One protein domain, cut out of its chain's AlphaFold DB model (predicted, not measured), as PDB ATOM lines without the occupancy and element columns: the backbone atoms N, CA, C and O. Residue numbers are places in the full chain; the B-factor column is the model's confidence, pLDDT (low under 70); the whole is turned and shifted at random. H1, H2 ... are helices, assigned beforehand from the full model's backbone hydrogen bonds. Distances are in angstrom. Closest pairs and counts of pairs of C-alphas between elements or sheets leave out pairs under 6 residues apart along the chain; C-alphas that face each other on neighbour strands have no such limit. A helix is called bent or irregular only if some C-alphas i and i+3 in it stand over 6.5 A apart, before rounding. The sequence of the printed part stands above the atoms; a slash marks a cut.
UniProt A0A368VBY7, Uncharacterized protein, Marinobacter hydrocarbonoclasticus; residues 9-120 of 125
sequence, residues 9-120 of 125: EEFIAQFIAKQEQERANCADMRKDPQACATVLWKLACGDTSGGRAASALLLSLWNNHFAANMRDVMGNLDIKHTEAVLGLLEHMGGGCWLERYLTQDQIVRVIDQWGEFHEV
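What this domain is: This is residues 9 to 120 of the 125 residues of an uncharacterized protein of Marinobacter hydrocarbonoclasticus (UniProt A0A368VBY7). A knot of crossed helices has one long arm: H3 crosses both H4 and H6, H7 and H5 pack on H4, and residues 9 to 18 of H1 stick out beyond H6. The short H2 sits between H1 and H3. The printed part has 112 residues with seven named helices, H1 to H7 in chain order, and no named strand: all helix. It is compact, with a radius of gyration of the C-alphas of 14.5 A, yet elongated, spanning 45 by 28 by 22 A.

How they stand to each other: H1, residues 9 to 25, touches H6, residues 79 to 92, with residues 19 to 23 alone; the closest C-alphas, of Arg 23 and Ile 79, are 6.6 A apart. H3, residues 33 to 44, is the hub and touches H6 at a steep tilt of 48 degrees, opposite ways, closest at C-alphas 36 and 84, 4.5 A. With residues 40 to 44 alone H3 touches H4, residues 49 to 62, closest at C-alphas 44 and 51, 4.1 A. H4 and H6 are near each other. H5, residues 70 to 75, forms a helical hairpin with H4, closest at C-alphas 53 and 73, 4.7 A. H7, residues 104 to 118, touches H4, closest at C-alphas 55 and 110, 6.2 A. H2, residues 27 to 30, touches H6, closest at C-alphas 30 and 87, 4.4 A. Every O i to N i+4 pair is within hydrogen-bond range in H1, H3, H4, H5 and H6, and 9 of 11 in H7; H2 is too short for one.

Where its parts are: H1 begins at C-alpha 9 (20.758, 195.663, 52.213) and is 24.2 A long. H4 measures 20.2 A, H6 20.0 A and H3 16.1 A. H7, 17.9 A, ends at C-alpha 118 (53.269, 188.628, 75.101) and is irregular: C-alphas 113 and 116 are 8.1 A apart.

The domain as a whole: The two C-alphas farthest apart, of Glu 9 and Gln 104, are 47.9 A apart. The printed part has no cut. The link from H6 to H7 is long, 11 residues. Residues 93 to 96 and residue 120 have pLDDT under 70.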
ATOM      1  N   GLU A   9      20.965 194.344  51.608       94.06
ATOM      2  CA  GLU A   9      20.758 195.663  52.213       94.06
ATOM      3  C   GLU A   9      20.001 195.556  53.539       94.06
ATOM      4  O   GLU A   9      20.440 196.128  54.533       94.06
ATOM      5  N   GLU A  10      18.938 194.748  53.593       92.75
ATOM      6  CA  GLU A  10      18.202 194.482  54.835       92.75
ATOM      7  C   GLU A  10      19.083 193.791  55.879       92.75
ATOM      8  O   GLU A  10      19.026 194.137  57.057       92.75
ATOM      9  N   PHE A  11      19.941 192.853  55.460       92.19
ATOM     10  CA  PHE A  11      20.898 192.210  56.358       92.19
ATOM     11  C   PHE A  11      21.908 193.213  56.925       92.19
ATOM     12  O   PHE A  11      22.136 193.229  58.132       92.19
ATOM     13  N   ILE A  12      22.497 194.066  56.079       94.44
ATOM     14  CA  ILE A  12      23.451 195.093  56.523       94.44
ATOM     15  C   ILE A  12      22.768 196.075  57.479       94.44
ATOM     16  O   ILE A  12      23.326 196.376  58.531       94.44
ATOM     17  N   ALA A  13      21.554 196.531  57.163       94.25
ATOM     18  CA  ALA A  13      20.800 197.443  58.018       94.25
ATOM     19  C   ALA A  13      20.473 196.810  59.379       94.25
ATOM     20  O   ALA A  13      20.698 197.433  60.416       94.25
ATOM     21  N   GLN A  14      20.015 195.554  59.400       93.31
ATOM     22  CA  GLN A  14      19.764 194.827  60.648       93.31
ATOM     23  C   GLN A  14      21.045 194.590  61.447       93.31
ATOM     24  O   GLN A  14      21.031 194.699  62.672       93.31
ATOM     25  N   PHE A  15      22.154 194.289  60.770       90.75
ATOM     26  CA  PHE A  15      23.451 194.134  61.415       90.75
ATOM     27  C   PHE A  15      23.885 195.444  62.078       90.75
ATOM     28  O   PHE A  15      24.172 195.438  63.270       90.75
ATOM     29  N   ILE A  16      23.854 196.571  61.359       93.31
ATOM     30  CA  ILE A  16      24.203 197.892  61.904       93.31
ATOM     31  C   ILE A  16      23.295 198.254  63.086       93.31
ATOM     32  O   ILE A  16      23.803 198.590  64.150       93.31
ATOM     33  N   ALA A  17      21.975 198.101  62.949       93.94
ATOM     34  CA  ALA A  17      21.030 198.403  64.026       93.94
ATOM     35  C   ALA A  17      21.285 197.547  65.279       93.94
ATOM     36  O   ALA A  17      21.235 198.044  66.403       93.94
ATOM     37  N   LYS A  18      21.616 196.261  65.103       92.31
ATOM     38  CA  LYS A  18      21.994 195.381  66.216       92.31
ATOM     39  C   LYS A  18      23.275 195.863  66.898       92.31
ATOM     40  O   LYS A  18      23.342 195.888  68.123       92.31
ATOM     41  N   GLN A  19      24.276 196.246  66.110       91.06
ATOM     42  CA  GLN A  19      25.543 196.772  66.609       91.06
ATOM     43  C   GLN A  19      25.324 198.086  67.396       91.06
ATOM     44  O   GLN A  19      25.845 198.249  68.495       91.06
ATOM     45  N   GLU A  20      24.499 199.007  66.896       92.94
ATOM     46  CA  GLU A  20      24.139 200.247  67.601       92.94
ATOM     47  C   GLU A  20      23.366 199.984  68.899       92.94
ATOM     48  O   GLU A  20      23.669 200.583  69.932       92.94
ATOM     49  N   GLN A  21      22.423 199.040  68.883       94.31
ATOM     50  CA  GLN A  21      21.693 198.641  70.084       94.31
ATOM     51  C   GLN A  21      22.625 198.031  71.139       94.31
ATOM     52  O   GLN A  21      22.503 198.336  72.324       94.31
ATOM     53  N   GLU A  22      23.576 197.186  70.733       91.81
ATOM     54  CA  GLU A  22      24.583 196.628  71.642       91.81
ATOM     55  C   GLU A  22      25.459 197.725  72.260       91.81
ATOM     56  O   GLU A  22      25.710 197.686  73.467       91.81
ATOM     57  N   ARG A  23      25.861 198.739  71.480       92.81
ATOM     58  CA  ARG A  23      26.575 199.914  72.012       92.81
ATOM     59  C   ARG A  23      25.729 200.675  73.028       92.81
ATOM     60  O   ARG A  23      26.221 200.991  74.107       92.81
ATOM     61  N   ALA A  24      24.454 200.920  72.724       93.19
ATOM     62  CA  ALA A  24      23.537 201.597  73.639       93.19
ATOM     63  C   ALA A  24      23.378 200.825  74.961       93.19
ATOM     64  O   ALA A  24      23.422 201.420  76.037       93.19
ATOM     65  N   ASN A  25      23.306 199.494  74.898       94.50
ATOM     66  CA  ASN A  25      23.233 198.632  76.080       94.50
ATOM     67  C   ASN A  25      24.515 198.671  76.940       94.50
ATOM     68  O   ASN A  25      24.482 198.293  78.109       94.50
ATOM     69  N   CYS A  26      25.642 199.120  76.381       95.06
ATOM     70  CA  CYS A  26      26.911 199.268  77.095       95.06
ATOM     71  C   CYS A  26      27.073 200.639  77.776       95.06
ATOM     72  O   CYS A  26      28.063 200.841  78.479       95.06
ATOM     73  N   ALA A  27      26.130 201.572  77.600       93.12
ATOM     74  CA  ALA A  27      26.272 202.957  78.053       93.12
ATOM     75  C   ALA A  27      26.518 203.094  79.565       93.12
ATOM     76  O   ALA A  27      27.306 203.942  79.978       93.12
ATOM     77  N   ASP A  28      25.877 202.263  80.389       94.19
ATOM     78  CA  ASP A  28      26.064 202.310  81.844       94.19
ATOM     79  C   ASP A  28      27.404 201.709  82.267       94.19
ATOM     80  O   ASP A  28      28.101 202.293  83.092       94.19
ATOM     81  N   MET A  29      27.820 200.605  81.635       95.75
ATOM     82  CA  MET A  29      29.152 200.030  81.843       95.75
ATOM     83  C   MET A  29      30.249 201.040  81.484       95.75
ATOM     84  O   MET A  29      31.214 201.167  82.226       95.75
ATOM     85  N   ARG A  30      30.096 201.781  80.378       93.25
ATOM     86  CA  ARG A  30      31.109 202.732  79.889       93.25
ATOM     87  C   ARG A  30      31.394 203.875  80.869       93.25
ATOM     88  O   ARG A  30      32.501 204.400  80.872       93.25
ATOM     89  N   LYS A  31      30.418 204.247  81.703       92.75
ATOM     90  CA  LYS A  31      30.553 205.293  82.734       92.75
ATOM     91  C   LYS A  31      31.264 204.807  84.000       92.75
ATOM     92  O   LYS A  31      31.576 205.622  84.862       92.75
ATOM     93  N   ASP A  32      31.473 203.500  84.132       93.88
ATOM     94  CA  ASP A  32      32.106 202.890  85.293       93.88
ATOM     95  C   ASP A  32      33.440 202.232  84.884       93.88
ATOM     96  O   ASP A  32      33.451 201.133  84.306       93.88
ATOM     97  N   PRO A  33      34.593 202.862  85.185       92.38
ATOM     98  CA  PRO A  33      35.894 202.293  84.851       92.38
ATOM     99  C   PRO A  33      36.177 200.973  85.579       92.38
ATOM    100  O   PRO A  33      36.855 200.110  85.016       92.38
ATOM    101  N   GLN A  34      35.618 200.760  86.776       94.94
ATOM    102  CA  GLN A  34      35.726 199.486  87.489       94.94
ATOM    103  C   GLN A  34      34.980 198.384  86.729       94.94
ATOM    104  O   GLN A  34      35.509 197.279  86.553       94.94
ATOM    105  N   ALA A  35      33.770 198.672  86.240       95.94
ATOM    106  CA  ALA A  35      33.002 197.731  85.428       95.94
ATOM    107  C   ALA A  35      33.717 197.411  84.108       95.94
ATOM    108  O   ALA A  35      33.831 196.236  83.745       95.94
ATOM    109  N   CYS A  36      34.262 198.427  83.433       96.25
ATOM    110  CA  CYS A  36      35.045 198.261  82.208       96.25
ATOM    111  C   CYS A  36      36.271 197.363  82.432       96.25
ATOM    112  O   CYS A  36      36.440 196.358  81.736       96.25
ATOM    113  N   ALA A  37      37.087 197.669  83.446       96.00
ATOM    114  CA  ALA A  37      38.263 196.876  83.793       96.00
ATOM    115  C   ALA A  37      37.892 195.428  84.150       96.00
ATOM    116  O   ALA A  37      38.540 194.486  83.697       96.00
ATOM    117  N   THR A  38      36.802 195.231  84.898       97.00
ATOM    118  CA  THR A  38      36.320 193.899  85.292       97.00
ATOM    119  C   THR A  38      35.861 193.071  84.088       97.00
ATOM    120  O   THR A  38      36.119 191.868  84.033       97.00
ATOM    121  N   VAL A  39      35.175 193.686  83.119       97.56
ATOM    122  CA  VAL A  39      34.746 193.014  81.881       97.56
ATOM    123  C   VAL A  39      35.951 192.582  81.052       97.56
ATOM    124  O   VAL A  39      36.009 191.430  80.620       97.56
ATOM    125  N   LEU A  40      36.936 193.465  80.887       97.56
ATOM    126  CA  LEU A  40      38.164 193.156  80.158       97.56
ATOM    127  C   LEU A  40      38.989 192.078  80.861       97.56
ATOM    128  O   LEU A  40      39.490 191.176  80.199       97.56
ATOM    129  N   TRP A  41      39.081 192.118  82.191       97.88
ATOM    130  CA  TRP A  41      39.765 191.087  82.969       97.88
ATOM    131  C   TRP A  41      39.110 189.712  82.800       97.88
ATOM    132  O   TRP A  41      39.803 188.726  82.555       97.88
ATOM    133  N   LYS A  42      37.772 189.635  82.860       97.62
ATOM    134  CA  LYS A  42      37.040 188.380  82.620       97.62
ATOM    135  C   LYS A  42      37.310 187.825  81.224       97.62
ATOM    136  O   LYS A  42      37.518 186.624  81.090       97.62
ATOM    137  N   LEU A  43      37.332 188.689  80.206       97.62
ATOM    138  CA  LEU A  43      37.684 188.283  78.847       97.62
ATOM    139  C   LEU A  43      39.139 187.804  78.766       97.62
ATOM    140  O   LEU A  43      39.401 186.760  78.174       97.62
ATOM    141  N   ALA A  44      40.069 188.521  79.398       97.12
ATOM    142  CA  ALA A  44      41.483 188.165  79.457       97.12
ATOM    143  C   ALA A  44      41.745 186.841  80.195       97.12
ATOM    144  O   ALA A  44      42.769 186.218  79.957       97.12
ATOM    145  N   CYS A  45      40.837 186.374  81.051       95.88
ATOM    146  CA  CYS A  45      40.939 185.048  81.671       95.88
ATOM    147  C   CYS A  45      40.450 183.904  80.763       95.88
ATOM    148  O   CYS A  45      40.609 182.741  81.120       95.88
ATOM    149  N   GLY A  46      39.801 184.203  79.635       92.56
ATOM    150  CA  GLY A  46      39.386 183.195  78.658       92.56
ATOM    151  C   GLY A  46      40.477 182.920  77.626       92.56
ATOM    152  O   GLY A  46      41.310 183.783  77.384       92.56
ATOM    153  N   ASP A  47      40.423 181.758  76.968       86.69
ATOM    154  CA  ASP A  47      41.377 181.332  75.930       86.69
ATOM    155  C   ASP A  47      40.805 181.556  74.516       86.69
ATOM    156  O   ASP A  47      40.286 180.657  73.856       86.69
ATOM    157  N   THR A  48      40.788 182.819  74.084       91.25
ATOM    158  CA  THR A  48      40.281 183.244  72.767       91.25
ATOM    159  C   THR A  48      41.150 184.363  72.193       91.25
ATOM    160  O   THR A  48      41.903 185.011  72.923       91.25
ATOM    161  N   SER A  49      41.016 184.665  70.895       87.25
ATOM    162  CA  SER A  49      41.694 185.824  70.287       87.25
ATOM    163  C   SER A  49      41.347 187.144  70.989       87.25
ATOM    164  O   SER A  49      42.234 187.974  71.191       87.25
ATOM    165  N   GLY A  50      40.092 187.304  71.425       92.50
ATOM    166  CA  GLY A  50      39.645 188.433  72.240       92.50
ATOM    167  C   GLY A  50      40.292 188.455  73.628       92.50
ATOM    168  O   GLY A  50      40.700 189.516  74.092       92.50
ATOM    169  N   GLY A  51      40.477 187.292  74.260       95.75
ATOM    170  CA  GLY A  51      41.203 187.163  75.531       95.75
ATOM    171  C   GLY A  51      42.660 187.615  75.428       95.75
ATOM    172  O   GLY A  51      43.132 188.395  76.257       95.75
ATOM    173  N   ARG A  52      43.348 187.231  74.347       95.12
ATOM    174  CA  ARG A  52      44.712 187.695  74.052       95.12
ATOM    175  C   ARG A  52      44.783 189.208  73.817       95.12
ATOM    176  O   ARG A  52      45.723 189.865  74.253       95.12
ATOM    177  N   ALA A  53      43.798 189.771  73.120       96.12
ATOM    178  CA  ALA A  53      43.715 191.210  72.877       96.12
ATOM    179  C   ALA A  53      43.462 191.999  74.172       96.12
ATOM    180  O   ALA A  53      44.139 192.992  74.439       96.12
ATOM    181  N   ALA A  54      42.526 191.533  75.003       97.12
ATOM    182  CA  ALA A  54      42.226 192.143  76.291       97.12
ATOM    183  C   ALA A  54      43.415 192.060  77.256       97.12
ATOM    184  O   ALA A  54      43.732 193.052  77.907       97.12
ATOM    185  N   SER A  55      44.114 190.920  77.316       96.31
ATOM    186  CA  SER A  55      45.316 190.785  78.149       96.31
ATOM    187  C   SER A  55      46.435 191.722  77.703       96.31
ATOM    188  O   SER A  55      47.015 192.389  78.554       96.31
ATOM    189  N   ALA A  56      46.685 191.859  76.395       94.69
ATOM    190  CA  ALA A  56      47.661 192.826  75.888       94.69
ATOM    191  C   ALA A  56      47.324 194.252  76.353       94.69
ATOM    192  O   ALA A  56      48.178 194.958  76.886       94.69
ATOM    193  N   LEU A  57      46.064 194.675  76.209       94.75
ATOM    194  CA  LEU A  57      45.651 195.987  76.692       94.75
ATOM    195  C   LEU A  57      45.913 196.126  78.196       94.75
ATOM    196  O   LEU A  57      46.650 197.022  78.590       94.75
ATOM    197  N   LEU A  58      45.366 195.239  79.030       95.00
ATOM    198  CA  LEU A  58      45.498 195.338  80.488       95.00
ATOM    199  C   LEU A  58      46.967 195.371  80.929       95.00
ATOM    200  O   LEU A  58      47.355 196.236  81.708       95.00
ATOM    201  N   LEU A  59      47.815 194.502  80.379       92.88
ATOM    202  CA  LEU A  59      49.239 194.504  80.705       92.88
ATOM    203  C   LEU A  59      49.930 195.797  80.267       92.88
ATOM    204  O   LEU A  59      50.820 196.258  80.972       92.88
ATOM    205  N   SER A  60      49.508 196.424  79.162       91.56
ATOM    206  CA  SER A  60      50.084 197.706  78.725       91.56
ATOM    207  C   SER A  60      49.689 198.879  79.615       91.56
ATOM    208  O   SER A  60      50.450 199.826  79.783       91.56
ATOM    209  N   LEU A  61      48.508 198.795  80.233       91.00
ATOM    210  CA  LEU A  61      48.016 199.792  81.184       91.00
ATOM    211  C   LEU A  61      48.570 199.577  82.602       91.00
ATOM    212  O   LEU A  61      48.478 200.475  83.437       91.00
ATOM    213  N   TRP A  62      49.116 198.391  82.880       90.69
ATOM    214  CA  TRP A  62      49.783 198.051  84.137       90.69
ATOM    215  C   TRP A  62      51.296 198.287  84.085       90.69
ATOM    216  O   TRP A  62      51.888 198.794  85.031       90.69
ATOM    217  N   ASN A  63      51.941 197.902  82.982       87.12
ATOM    218  CA  ASN A  63      53.389 197.905  82.826       87.12
ATOM    219  C   ASN A  63      53.825 198.928  81.771       87.12
ATOM    220  O   ASN A  63      53.693 198.694  80.573       87.12
ATOM    221  N   ASN A  64      54.471 200.008  82.216       83.94
ATOM    222  CA  ASN A  64      54.977 201.076  81.343       83.94
ATOM    223  C   ASN A  64      56.057 200.623  80.337       83.94
ATOM    224  O   ASN A  64      56.409 201.380  79.434       83.94
ATOM    225  N   HIS A  65      56.604 199.413  80.478       85.06
ATOM    226  CA  HIS A  65      57.572 198.828  79.544       85.06
ATOM    227  C   HIS A  65      56.938 197.903  78.500       85.06
ATOM    228  O   HIS A  65      57.655 197.325  77.682       85.06
ATOM    229  N   PHE A  66      55.615 197.753  78.514       86.25
ATOM    230  CA  PHE A  66      54.876 196.947  77.557       86.25
ATOM    231  C   PHE A  66      53.829 197.811  76.854       86.25
ATOM    232  O   PHE A  66      52.989 198.434  77.491       86.25
ATOM    233  N   ALA A  67      53.872 197.850  75.524       88.44
ATOM    234  CA  ALA A  67      52.924 198.610  74.719       88.44
ATOM    235  C   ALA A  67      52.100 197.655  73.854       88.44
ATOM    236  O   ALA A  67      52.651 196.897  73.054       88.44
ATOM    237  N   ALA A  68      50.776 197.712  73.989       90.25
ATOM    238  CA  ALA A  68      49.871 196.961  73.132       90.25
ATOM    239  C   ALA A  68      49.669 197.676  71.789       90.25
ATOM    240  O   ALA A  68      49.511 198.897  71.728       90.25
ATOM    241  N   ASN A  69      49.603 196.912  70.697       90.44
ATOM    242  CA  ASN A  69      49.152 197.450  69.418       90.44
ATOM    243  C   ASN A  69      47.631 197.647  69.453       90.44
ATOM    244  O   ASN A  69      46.867 196.693  69.301       90.44
ATOM    245  N   MET A  70      47.182 198.893  69.607       90.62
ATOM    246  CA  MET A  70      45.755 199.211  69.714       90.62
ATOM    247  C   MET A  70      44.936 198.819  68.478       90.62
ATOM    248  O   MET A  70      43.749 198.534  68.614       90.62
ATOM    249  N   ARG A  71      45.541 198.742  67.282       92.81
ATOM    250  CA  ARG A  71      44.841 198.227  66.094       92.81
ATOM    251  C   ARG A  71      44.495 196.750  66.261       92.81
ATOM    252  O   ARG A  71      43.376 196.355  65.950       92.81
ATOM    253  N   ASP A  72      45.438 195.966  66.772       90.88
ATOM    254  CA  ASP A  72      45.235 194.536  67.003       90.88
ATOM    255  C   ASP A  72      44.260 194.307  68.155       90.88
ATOM    256  O   ASP A  72      43.412 193.424  68.059       90.88
ATOM    257  N   VAL A  73      44.331 195.127  69.211       93.81
ATOM    258  CA  VAL A  73      43.365 195.080  70.315       93.81
ATOM    259  C   VAL A  73      41.954 195.304  69.777       93.81
ATOM    260  O   VAL A  73      41.112 194.422  69.882       93.81
ATOM    261  N   MET A  74      41.704 196.443  69.132       93.44
ATOM    262  CA  MET A  74      40.357 196.804  68.676       93.44
ATOM    263  C   MET A  74      39.845 195.876  67.564       93.44
ATOM    264  O   MET A  74      38.651 195.615  67.491       93.44
ATOM    265  N   GLY A  75      40.730 195.344  66.716       93.00
ATOM    266  CA  GLY A  75      40.356 194.432  65.631       93.00
ATOM    267  C   GLY A  75      39.949 193.024  66.078       93.00
ATOM    268  O   GLY A  75      39.358 192.295  65.286       93.00
ATOM    269  N   ASN A  76      40.258 192.628  67.317       95.50
ATOM    270  CA  ASN A  76      39.961 191.291  67.851       95.50
ATOM    271  C   ASN A  76      38.842 191.280  68.907       95.50
ATOM    272  O   ASN A  76      38.566 190.226  69.484       95.50
ATOM    273  N   LEU A  77      38.210 192.422  69.178       95.56
ATOM    274  CA  LEU A  77      37.152 192.548  70.177       95.56
ATOM    275  C   LEU A  77      35.779 192.686  69.516       95.56
ATOM    276  O   LEU A  77      35.627 193.329  68.479       95.56
ATOM    277  N   ASP A  78      34.760 192.098  70.143       94.06
ATOM    278  CA  ASP A  78      33.368 192.419  69.821       94.06
ATOM    279  C   ASP A  78      32.992 193.818  70.352       94.06
ATOM    280  O   ASP A  78      33.794 194.492  71.008       94.06
ATOM    281  N   ILE A  79      31.758 194.269  70.092       94.44
ATOM    282  CA  ILE A  79      31.297 195.589  70.547       94.44
ATOM    283  C   ILE A  79      31.417 195.748  72.047       94.44
ATOM    284  O   ILE A  79      31.934 196.763  72.499       94.44
ATOM    285  N   LYS A  80      30.916 194.790  72.825       95.31
ATOM    286  CA  LYS A  80      30.837 194.945  74.276       95.31
ATOM    287  C   LYS A  80      32.222 195.184  74.860       95.31
ATOM    288  O   LYS A  80      32.407 196.078  75.682       95.31
ATOM    289  N   HIS A  81      33.201 194.402  74.423       96.69
ATOM    290  CA  HIS A  81      34.563 194.543  74.911       96.69
ATOM    291  C   HIS A  81      35.246 195.780  74.323       96.69
ATOM    292  O   HIS A  81      35.977 196.451  75.041       96.69
ATOM    293  N   THR A  82      34.943 196.153  73.078       96.00
ATOM    294  CA  THR A  82      35.386 197.424  72.482       96.00
ATOM    295  C   THR A  82      34.901 198.630  73.293       96.00
ATOM    296  O   THR A  82      35.685 199.518  73.617       96.00
ATOM    297  N   GLU A  83      33.627 198.656  73.680       96.06
ATOM    298  CA  GLU A  83      33.045 199.714  74.512       96.06
ATOM    299  C   GLU A  83      33.666 199.732  75.918       96.06
ATOM    300  O   GLU A  83      33.898 200.807  76.466       96.06
ATOM    301  N   ALA A  84      34.017 198.567  76.477       96.38
ATOM    302  CA  ALA A  84      34.763 198.487  77.734       96.38
ATOM    303  C   ALA A  84      36.189 199.053  77.608       96.38
ATOM    304  O   ALA A  84      36.647 199.744  78.514       96.38
ATOM    305  N   VAL A  85      36.887 198.811  76.489       95.06
ATOM    306  CA  VAL A  85      38.195 199.433  76.212       95.06
ATOM    307  C   VAL A  85      38.066 200.949  76.155       95.06
ATOM    308  O   VAL A  85      38.816 201.646  76.834       95.06
ATOM    309  N   LEU A  86      37.113 201.461  75.373       93.38
ATOM    310  CA  LEU A  86      36.904 202.902  75.235       93.38
ATOM    311  C   LEU A  86      36.553 203.544  76.579       93.38
ATOM    312  O   LEU A  86      37.192 204.521  76.957       93.38
ATOM    313  N   GLY A  87      35.615 202.956  77.325       93.44
ATOM    314  CA  GLY A  87      35.240 203.434  78.653       93.44
ATOM    315  C   GLY A  87      36.418 203.443  79.618       93.44
ATOM    316  O   GLY A  87      36.657 204.447  80.280       93.44
ATOM    317  N   LEU A  88      37.220 202.376  79.657       92.38
ATOM    318  CA  LEU A  88      38.403 202.347  80.513       92.38
ATOM    319  C   LEU A  88      39.400 203.452  80.129       92.38
ATOM    320  O   LEU A  88      39.813 204.225  80.989       92.38
ATOM    321  N   LEU A  89      39.751 203.569  78.845       90.94
ATOM    322  CA  LEU A  89      40.727 204.552  78.361       90.94
ATOM    323  C   LEU A  89      40.271 206.004  78.573       90.94
ATOM    324  O   LEU A  89      41.095 206.848  78.920       90.94
ATOM    325  N   GLU A  90      38.975 206.292  78.424       90.06
ATOM    326  CA  GLU A  90      38.393 207.615  78.699       90.06
ATOM    327  C   GLU A  90      38.613 208.059  80.153       90.06
ATOM    328  O   GLU A  90      38.852 209.238  80.411       90.06
ATOM    329  N   HIS A  91      38.580 207.118  81.099       86.69
ATOM    330  CA  HIS A  91      38.677 207.411  82.532       86.69
ATOM    331  C   HIS A  91      40.107 207.409  83.077       86.69
ATOM    332  O   HIS A  91      40.349 207.968  84.148       86.69
ATOM    333  N   MET A  92      41.068 206.777  82.398       79.56
ATOM    334  CA  MET A  92      42.428 206.678  82.940       79.56
ATOM    335  C   MET A  92      43.256 207.964  82.808       79.56
ATOM    336  O   MET A  92      44.199 208.156  83.575       79.56
ATOM    337  N   GLY A  93      42.898 208.881  81.903       63.72
ATOM    338  CA  GLY A  93      43.703 210.079  81.647       63.72
ATOM    339  C   GLY A  93      45.139 209.747  81.203       63.72
ATOM    340  O   GLY A  93      45.471 208.602  80.910       63.72
ATOM    341  N   GLY A  94      46.020 210.751  81.141       56.97
ATOM    342  CA  GLY A  94      47.416 210.603  80.690       56.97
ATOM    343  C   GLY A  94      48.354 209.839  81.641       56.97
ATOM    344  O   GLY A  94      49.546 210.132  81.655       56.97
ATOM    345  N   GLY A  95      47.848 208.909  82.457       56.28
ATOM    346  CA  GLY A  95      48.647 208.086  83.364       56.28
ATOM    347  C   GLY A  95      48.121 206.652  83.465       56.28
ATOM    348  O   GLY A  95      46.917 206.410  83.426       56.28
ATOM    349  N   CYS A  96      49.037 205.695  83.595       59.78
ATOM    350  CA  CYS A  96      48.722 204.290  83.844       59.78
ATOM    351  C   CYS A  96      48.266 204.111  85.301       59.78
ATOM    352  O   CYS A  96      49.064 204.269  86.221       59.78
ATOM    353  N   TRP A  97      46.983 203.804  85.514       75.38
ATOM    354  CA  TRP A  97      46.388 203.632  86.850       75.38
ATOM    355  C   TRP A  97      45.550 202.356  86.965       75.38
ATOM    356  O   TRP A  97      44.565 202.331  87.706       75.38
ATOM    357  N   LEU A  98      45.895 201.297  86.228       87.56
ATOM    358  CA  LEU A  98      45.100 200.067  86.238       87.56
ATOM    359  C   LEU A  98      44.980 199.447  87.643       87.56
ATOM    360  O   LEU A  98      43.944 198.873  87.968       87.56
ATOM    361  N   GLU A  99      45.982 199.657  88.499       89.44
ATOM    362  CA  GLU A  99      45.998 199.284  89.924       89.44
ATOM    363  C   GLU A  99      44.824 199.850  90.740       89.44
ATOM    364  O   GLU A  99      44.480 199.310  91.788       89.44
ATOM    365  N   ARG A 100      44.172 200.925  90.271       90.25
ATOM    366  CA  ARG A 100      42.966 201.470  90.918       90.25
ATOM    367  C   ARG A 100      41.730 200.603  90.695       90.25
ATOM    368  O   ARG A 100      40.766 200.751  91.439       90.25
ATOM    369  N   TYR A 101      41.748 199.757  89.665       92.94
ATOM    370  CA  TYR A 101      40.580 199.007  89.206       92.94
ATOM    371  C   TYR A 101      40.778 197.492  89.234       92.94
ATOM    372  O   TYR A 101      39.808 196.746  89.340       92.94
ATOM    373  N   LEU A 102      42.016 197.013  89.125       94.56
ATOM    374  CA  LEU A 102      42.340 195.593  89.216       94.56
ATOM    375  C   LEU A 102      43.389 195.361  90.292       94.56
ATOM    376  O   LEU A 102      44.343 196.124  90.428       94.56
ATOM    377  N   THR A 103      43.217 194.277  91.043       94.94
ATOM    378  CA  THR A 103      44.193 193.860  92.046       94.94
ATOM    379  C   THR A 103      45.411 193.222  91.387       94.94
ATOM    380  O   THR A 103      45.347 192.706  90.268       94.94
ATOM    381  N   GLN A 104      46.523 193.184  92.120       93.38
ATOM    382  CA  GLN A 104      47.729 192.493  91.675       93.38
ATOM    383  C   GLN A 104      47.455 191.020  91.331       93.38
ATOM    384  O   GLN A 104      47.875 190.564  90.273       93.38
ATOM    385  N   ASP A 105      46.676 190.299  92.145       96.38
ATOM    386  CA  ASP A 105      46.308 188.900  91.879       96.38
ATOM    387  C   ASP A 105      45.535 188.730  90.566       96.38
ATOM    388  O   ASP A 105      45.704 187.739  89.854       96.38
ATOM    389  N   GLN A 106      44.673 189.691  90.223       96.75
ATOM    390  CA  GLN A 106      43.932 189.658  88.964       96.75
ATOM    391  C   GLN A 106      44.865 189.801  87.763       96.75
ATOM    392  O   GLN A 106      44.655 189.123  86.759       96.75
ATOM    393  N   ILE A 107      45.896 190.638  87.873       95.44
ATOM    394  CA  ILE A 107      46.907 190.809  86.828       95.44
ATOM    395  C   ILE A 107      47.846 189.615  86.750       95.44
ATOM    396  O   ILE A 107      48.125 189.161  85.645       95.44
ATOM    397  N   VAL A 108      48.265 189.054  87.885       94.69
ATOM    398  CA  VAL A 108      49.061 187.818  87.912       94.69
ATOM    399  C   VAL A 108      48.337 186.706  87.157       94.69
ATOM    400  O   VAL A 108      48.933 186.101  86.282       94.69
ATOM    401  N   ARG A 109      47.023 186.533  87.349       96.06
ATOM    402  CA  ARG A 109      46.241 185.559  86.560       96.06
ATOM    403  C   ARG A 109      46.259 185.824  85.055       96.06
ATOM    404  O   ARG A 109      46.250 184.885  84.268       96.06
ATOM    405  N   VAL A 110      46.252 187.091  84.642       95.81
ATOM    406  CA  VAL A 110      46.360 187.454  83.220       95.81
ATOM    407  C   VAL A 110      47.752 187.113  82.679       95.81
ATOM    408  O   VAL A 110      47.858 186.633  81.552       95.81
ATOM    409  N   ILE A 111      48.803 187.327  83.477       93.81
ATOM    410  CA  ILE A 111      50.180 186.943  83.142       93.81
ATOM    411  C   ILE A 111      50.303 185.420  83.061       93.81
ATOM    412  O   ILE A 111      50.840 184.924  82.082       93.81
ATOM    413  N   ASP A 112      49.756 184.677  84.018       94.00
ATOM    414  CA  ASP A 112      49.792 183.212  84.003       94.00
ATOM    415  C   ASP A 112      49.092 182.643  82.758       94.00
ATOM    416  O   ASP A 112      49.540 181.658  82.181       94.00
ATOM    417  N   GLN A 113      48.007 183.286  82.314       94.69
ATOM    418  CA  GLN A 113      47.246 182.848  81.145       94.69
ATOM    419  C   GLN A 113      47.908 183.226  79.809       94.69
ATOM    420  O   GLN A 113      47.833 182.459  78.849       94.69
ATOM    421  N   TRP A 114      48.499 184.422  79.707       93.88
ATOM    422  CA  TRP A 114      48.904 185.003  78.418       93.88
ATOM    423  C   TRP A 114      50.353 185.491  78.342       93.88
ATOM    424  O   TRP A 114      50.796 185.883  77.262       93.88
ATOM    425  N   GLY A 115      51.095 185.488  79.446       87.75
ATOM    426  CA  GLY A 115      52.436 186.068  79.563       87.75
ATOM    427  C   GLY A 115      53.391 185.561  78.489       87.75
ATOM    428  O   GLY A 115      53.959 186.366  77.754       87.75
ATOM    429  N   GLU A 116      53.458 184.242  78.290       88.69
ATOM    430  CA  GLU A 116      54.316 183.611  77.274       88.69
ATOM    431  C   GLU A 116      54.017 184.091  75.840       88.69
ATOM    432  O   GLU A 116      54.910 184.168  74.994       88.69
ATOM    433  N   PHE A 117      52.764 184.459  75.547       86.75
ATOM    434  CA  PHE A 117      52.368 184.979  74.236       86.75
ATOM    435  C   PHE A 117      52.778 186.441  74.030       86.75
ATOM    436  O   PHE A 117      52.972 186.864  72.887       86.75
ATOM    437  N   HIS A 118      52.907 187.206  75.117       86.19
ATOM    438  CA  HIS A 118      53.269 188.628  75.101       86.19
ATOM    439  C   HIS A 118      54.770 188.866  75.262       86.19
ATOM    440  O   HIS A 118      55.271 189.906  74.842       86.19
ATOM    441  N   GLU A 119      55.511 187.890  75.788       74.75
ATOM    442  CA  GLU A 119      56.970 187.939  75.965       74.75
ATOM    443  C   GLU A 119      57.789 187.991  74.657       74.75
ATOM    444  O   GLU A 119      59.014 188.051  74.721       74.75
ATOM    445  N   VAL A 120      57.150 187.977  73.477       59.72
ATOM    446  CA  VAL A 120      57.740 187.890  72.122       59.72
ATOM    447  C   VAL A 120      59.273 188.037  72.053       59.72
ATOM    448  O   VAL A 120      59.833 189.132  72.034       59.72
TER     449      VAL A 120